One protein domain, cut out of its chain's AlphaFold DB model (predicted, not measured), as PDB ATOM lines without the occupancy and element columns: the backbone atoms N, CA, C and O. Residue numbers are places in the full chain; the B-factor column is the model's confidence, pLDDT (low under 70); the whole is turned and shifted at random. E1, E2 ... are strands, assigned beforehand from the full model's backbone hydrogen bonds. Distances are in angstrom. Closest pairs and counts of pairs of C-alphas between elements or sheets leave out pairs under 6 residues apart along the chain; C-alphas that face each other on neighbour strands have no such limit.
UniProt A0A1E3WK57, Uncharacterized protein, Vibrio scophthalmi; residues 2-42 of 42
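What this domain is: This is residues 2 to 42 of the 42 residues of an uncharacterized protein of Vibrio scophthalmi (UniProt A0A1E3WK57). There is little regular structure: a short hairpin, E1 and E2, and a looping first stretch, residues 2 to 15, make a small body, from which the free tail, residues 32 to 42, sticks out and gives the length. The printed part has 41 residues, no named helix and two strands, E1 then E2, in one antiparallel sheet; the class is all strand, with only 6 residues in named elements. The whole is extended, radius of gyration of the C-alphas 15.6 A, spanning 52 by 20 by 15 A.

Where its parts are: Find C-alpha 16 at (-34.301, -18.555, 13.592); there E1, residues 16 to 18, begins. E2, residues 24 to 26, ends at C-alpha 26, (-36.064, -19.073, 17.551).

How they stand to each other: E1 and E2 form a hairpin over a tight link, antiparallel at 140 degrees. Look at N 17 and O 25, within hydrogen-bond range at 2.9 A.

The domain as a whole: The C-alphas of Ala 2 and Lys 42, the two farthest apart, are 53.3 A apart. The printed part has no cut. Residues 2 to 3 and 29 to 42 have pLDDT under 70.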
ATOM      1  N   ALA A   2     -40.474 -32.622   9.698       54.38
ATOM      2  CA  ALA A   2     -40.189 -31.229   9.356       54.38
ATOM      3  C   ALA A   2     -39.208 -30.653  10.391       54.38
ATOM      4  O   ALA A   2     -39.555 -30.521  11.561       54.38
ATOM      5  N   LYS A   3     -37.968 -30.350   9.981       68.62
ATOM      6  CA  LYS A   3     -36.996 -29.651  10.835       68.62
ATOM      7  C   LYS A   3     -37.515 -28.230  11.057       68.62
ATOM      8  O   LYS A   3     -37.372 -27.373  10.185       68.62
ATOM      9  N   GLU A   4     -38.184 -28.001  12.183       77.81
ATOM     10  CA  GLU A   4     -38.715 -26.688  12.544       77.81
ATOM     11  C   GLU A   4     -37.633 -25.608  12.399       77.81
ATOM     12  O   GLU A   4     -36.504 -25.753  12.867       77.81
ATOM     13  N   GLY A   5     -37.966 -24.527  11.691       76.31
ATOM     14  CA  GLY A   5     -37.042 -23.416  11.457       76.31
ATOM     15  C   GLY A   5     -36.043 -23.599  10.307       76.31
ATOM     16  O   GLY A   5     -35.336 -22.637  10.010       76.31
ATOM     17  N   LEU A   6     -36.016 -24.742   9.612       88.25
ATOM     18  CA  LEU A   6     -35.262 -24.942   8.367       88.25
ATOM     19  C   LEU A   6     -36.206 -24.899   7.151       88.25
ATOM     20  O   LEU A   6     -37.367 -25.304   7.218       88.25
ATOM     21  N   LYS A   7     -35.713 -24.392   6.029       87.19
ATOM     22  CA  LYS A   7     -36.349 -24.501   4.716       87.19
ATOM     23  C   LYS A   7     -35.932 -25.814   4.045       87.19
ATOM     24  O   LYS A   7     -34.947 -26.435   4.438       87.19
ATOM     25  N   SER A   8     -36.650 -26.199   2.991       84.81
ATOM     26  CA  SER A   8     -36.308 -27.364   2.159       84.81
ATOM     27  C   SER A   8     -34.910 -27.268   1.538       84.81
ATOM     28  O   SER A   8     -34.252 -28.283   1.366       84.81
ATOM     29  N   ASN A   9     -34.426 -26.052   1.275       84.06
ATOM     30  CA  ASN A   9     -33.089 -25.783   0.739       84.06
ATOM     31  C   ASN A   9     -31.969 -25.758   1.806       84.06
ATOM     32  O   ASN A   9     -30.884 -25.252   1.538       84.06
ATOM     33  N   GLY A  10     -32.236 -26.202   3.039       83.12
ATOM     34  CA  GLY A  10     -31.234 -26.262   4.109       83.12
ATOM     35  C   GLY A  10     -30.948 -24.936   4.822       83.12
ATOM     36  O   GLY A  10     -30.210 -24.912   5.804       83.12
ATOM     37  N   THR A  11     -31.549 -23.827   4.384       87.62
ATOM     38  CA  THR A  11     -31.364 -22.516   5.027       87.62
ATOM     39  C   THR A  11     -32.351 -22.288   6.171       87.62
ATOM     40  O   THR A  11     -33.427 -22.883   6.215       87.62
ATOM     41  N   LEU A  12     -32.020 -21.400   7.111       90.06
ATOM     42  CA  LEU A  12     -32.911 -21.063   8.224       90.06
ATOM     43  C   LEU A  12     -34.069 -20.145   7.792       90.06
ATOM     44  O   LEU A  12     -33.924 -19.247   6.959       90.06
ATOM     45  N   LYS A  13     -35.235 -20.328   8.414       88.19
ATOM     46  CA  LYS A  13     -36.356 -19.382   8.346       88.19
ATOM     47  C   LYS A  13     -35.990 -18.070   9.056       88.19
ATOM     48  O   LYS A  13     -35.226 -18.053  10.021       88.19
ATOM     49  N   LYS A  14     -36.568 -16.950   8.605       85.12
ATOM     50  CA  LYS A  14     -36.357 -15.632   9.230       85.12
ATOM     51  C   LYS A  14     -36.714 -15.690  10.719       85.12
ATOM     52  O   LYS A  14     -37.763 -16.215  11.084       85.12
ATOM     53  N   GLY A  15     -35.846 -15.141  11.568       85.00
ATOM     54  CA  GLY A  15     -36.041 -15.160  13.020       85.00
ATOM     55  C   GLY A  15     -35.651 -16.477  13.699       85.00
ATOM     56  O   GLY A  15     -35.973 -16.651  14.870       85.00
ATOM     57  N   TYR A  16     -34.952 -17.380  13.008       88.62
ATOM     58  CA  TYR A  16     -34.301 -18.555  13.592       88.62
ATOM     59  C   TYR A  16     -32.777 -18.411  13.535       88.62
ATOM     60  O   TYR A  16     -32.240 -17.683  12.703       88.62
ATOM     61  N   ARG A  17     -32.079 -19.094  14.446       86.38
ATOM     62  CA  ARG A  17     -30.614 -19.158  14.517       86.38
ATOM     63  C   ARG A  17     -30.160 -20.554  14.929       86.38
ATOM     64  O   ARG A  17     -30.912 -21.275  15.585       86.38
ATOM     65  N   PHE A  18     -28.920 -20.899  14.609       87.44
ATOM     66  CA  PHE A  18     -28.274 -22.067  15.197       87.44
ATOM     67  C   PHE A  18     -27.821 -21.748  16.628       87.44
ATOM     68  O   PHE A  18     -27.258 -20.686  16.899       87.44
ATOM     69  N   ALA A  19     -28.104 -22.655  17.555       85.00
ATOM     70  CA  ALA A  19     -27.520 -22.688  18.883       85.00
ATOM     71  C   ALA A  19     -26.208 -23.490  18.861       85.00
ATOM     72  O   ALA A  19     -25.901 -24.187  17.888       85.00
ATOM     73  N   LYS A  20     -25.443 -23.420  19.957       83.44
ATOM     74  CA  LYS A  20     -24.304 -24.323  20.165       83.44
ATOM     75  C   LYS A  20     -24.786 -25.775  20.029       83.44
ATOM     76  O   LYS A  20     -25.825 -26.125  20.584       83.44
ATOM     77  N   GLY A  21     -24.065 -26.579  19.248       82.88
ATOM     78  CA  GLY A  21     -24.441 -27.968  18.949       82.88
ATOM     79  C   GLY A  21     -25.399 -28.151  17.763       82.88
ATOM     80  O   GLY A  21     -26.042 -29.186  17.663       82.88
ATOM     81  N   GLY A  22     -25.542 -27.157  16.875       82.06
ATOM     82  CA  GLY A  22     -26.265 -27.323  15.601       82.06
ATOM     83  C   GLY A  22     -27.794 -27.350  15.713       82.06
ATOM     84  O   GLY A  22     -28.488 -27.563  14.719       82.06
ATOM     85  N   ARG A  23     -28.350 -27.095  16.902       86.81
ATOM     86  CA  ARG A  23     -29.800 -27.040  17.126       86.81
ATOM     87  C   ARG A  23     -30.394 -25.741  16.583       86.81
ATOM     88  O   ARG A  23     -29.890 -24.658  16.871       86.81
ATOM     89  N   VAL A  24     -31.504 -25.829  15.855       87.94
ATOM     90  CA  VAL A  24     -32.250 -24.653  15.384       87.94
ATOM     91  C   VAL A  24     -33.133 -24.117  16.511       87.94
ATOM     92  O   VAL A  24     -33.919 -24.857  17.096       87.94
ATOM     93  N   VAL A  25     -33.003 -22.828  16.833       86.69
ATOM     94  CA  VAL A  25     -33.800 -22.151  17.868       86.69
ATOM     95  C   VAL A  25     -34.346 -20.822  17.355       86.69
ATOM     96  O   VAL A  25     -33.714 -20.147  16.538       86.69
ATOM     97  N   LYS A  26     -35.515 -20.402  17.850       86.00
ATOM     98  CA  LYS A  26     -36.064 -19.073  17.551       86.00
ATOM     99  C   LYS A  26     -35.148 -18.004  18.149       86.00
ATOM    100  O   LYS A  26     -34.762 -18.073  19.317       86.00
ATOM    101  N   ALA A  27     -34.767 -17.023  17.344       85.31
ATOM    102  CA  ALA A  27     -33.925 -15.927  17.786       85.31
ATOM    103  C   ALA A  27     -34.699 -15.077  18.806       85.31
ATOM    104  O   ALA A  27     -35.690 -14.423  18.476       85.31
ATOM    105  N   LYS A  28     -34.246 -15.089  20.063       75.06
ATOM    106  CA  LYS A  28     -34.756 -14.196  21.105       75.06
ATOM    107  C   LYS A  28     -34.100 -12.827  20.890       75.06
ATOM    108  O   LYS A  28     -32.928 -12.656  21.203       75.06
ATOM    109  N   GLY A  29     -34.842 -11.894  20.291       64.56
ATOM    110  CA  GLY A  29     -34.452 -10.484  20.191       64.56
ATOM    111  C   GLY A  29     -34.157  -9.969  18.781       64.56
ATOM    112  O   GLY A  29     -33.002  -9.738  18.437       64.56
ATOM    113  N   THR A  30     -35.212  -9.693  18.010       54.34
ATOM    114  CA  THR A  30     -35.207  -8.625  16.984       54.34
ATOM    115  C   THR A  30     -36.545  -7.882  16.867       54.34
ATOM    116  O   THR A  30     -36.617  -6.886  16.151       54.34
ATOM    117  N   THR A  31     -37.606  -8.308  17.568       52.31
ATOM    118  CA  THR A  31     -38.902  -7.602  17.581       52.31
ATOM    119  C   THR A  31     -38.856  -6.291  18.355       52.31
ATOM    120  O   THR A  31     -39.574  -5.354  18.017       52.31
ATOM    121  N   THR A  32     -37.959  -6.156  19.329       53.97
ATOM    122  CA  THR A  32     -37.578  -4.846  19.843       53.97
ATOM    123  C   THR A  32     -36.597  -4.232  18.856       53.97
ATOM    124  O   THR A  32     -35.396  -4.505  18.891       53.97
ATOM    125  N   LYS A  33     -37.130  -3.422  17.928       58.28
ATOM    126  CA  LYS A  33     -36.344  -2.481  17.121       58.28
ATOM    127  C   LYS A  33     -35.280  -1.883  18.039       58.28
ATOM    128  O   LYS A  33     -35.631  -1.228  19.021       58.28
ATOM    129  N   ARG A  34     -33.994  -2.142  17.774       58.59
ATOM    130  CA  ARG A  34     -32.917  -1.465  18.505       58.59
ATOM    131  C   ARG A  34     -33.161   0.023  18.286       58.59
ATOM    132  O   ARG A  34     -33.087   0.478  17.146       58.59
ATOM    133  N   LYS A  35     -33.569   0.740  19.339       60.78
ATOM    134  CA  LYS A  35     -33.837   2.179  19.286       60.78
ATOM    135  C   LYS A  35     -32.561   2.799  18.727       60.78
ATOM    136  O   LYS A  35     -31.509   2.655  19.345       60.78
ATOM    137  N   ALA A  36     -32.622   3.348  17.515       63.31
ATOM    138  CA  ALA A  36     -31.449   3.911  16.869       63.31
ATOM    139  C   ALA A  36     -30.948   5.038  17.773       63.31
ATOM    140  O   ALA A  36     -31.591   6.082  17.885       63.31
ATOM    141  N   VAL A  37     -29.850   4.797  18.491       66.56
ATOM    142  CA  VAL A  37     -29.215   5.833  19.299       66.56
ATOM    143  C   VAL A  37     -28.584   6.782  18.295       66.56
ATOM    144  O   VAL A  37     -27.490   6.549  17.786       66.56
ATOM    145  N   ARG A  38     -29.342   7.816  17.929       63.50
ATOM    146  CA  ARG A  38     -28.895   8.923  17.092       63.50
ATOM    147  C   ARG A  38     -27.726   9.575  17.828       63.50
ATOM    148  O   ARG A  38     -27.940  10.367  18.739       63.50
ATOM    149  N   ARG A  39     -26.488   9.192  17.482       64.81
ATOM    150  CA  ARG A  39     -25.272   9.879  17.943       64.81
ATOM    151  C   ARG A  39     -25.409  11.333  17.495       64.81
ATOM    152  O   ARG A  39     -25.255  11.623  16.312       64.81
ATOM    153  N   LYS A  40     -25.747  12.231  18.426       59.38
ATOM    154  CA  LYS A  40     -25.544  13.670  18.246       59.38
ATOM    155  C   LYS A  40     -24.048  13.847  17.988       59.38
ATOM    156  O   LYS A  40     -23.242  13.610  18.883       59.38
ATOM    157  N   ARG A  41     -23.686  14.163  16.746       63.59
ATOM    158  CA  ARG A  41     -22.375  14.734  16.438       63.59
ATOM    159  C   ARG A  41     -22.412  16.161  16.997       63.59
ATOM    160  O   ARG A  41     -23.367  16.878  16.700       63.59
ATOM    161  N   LYS A  42     -21.492  16.458  17.915       62.09
ATOM    162  CA  LYS A  42     -21.261  17.788  18.493       62.09
ATOM    163  C   LYS A  42     -20.346  18.561  17.555       62.09
ATOM    164  O   LYS A  42     -19.491  17.881  16.941       62.09
TER     165      LYS A  42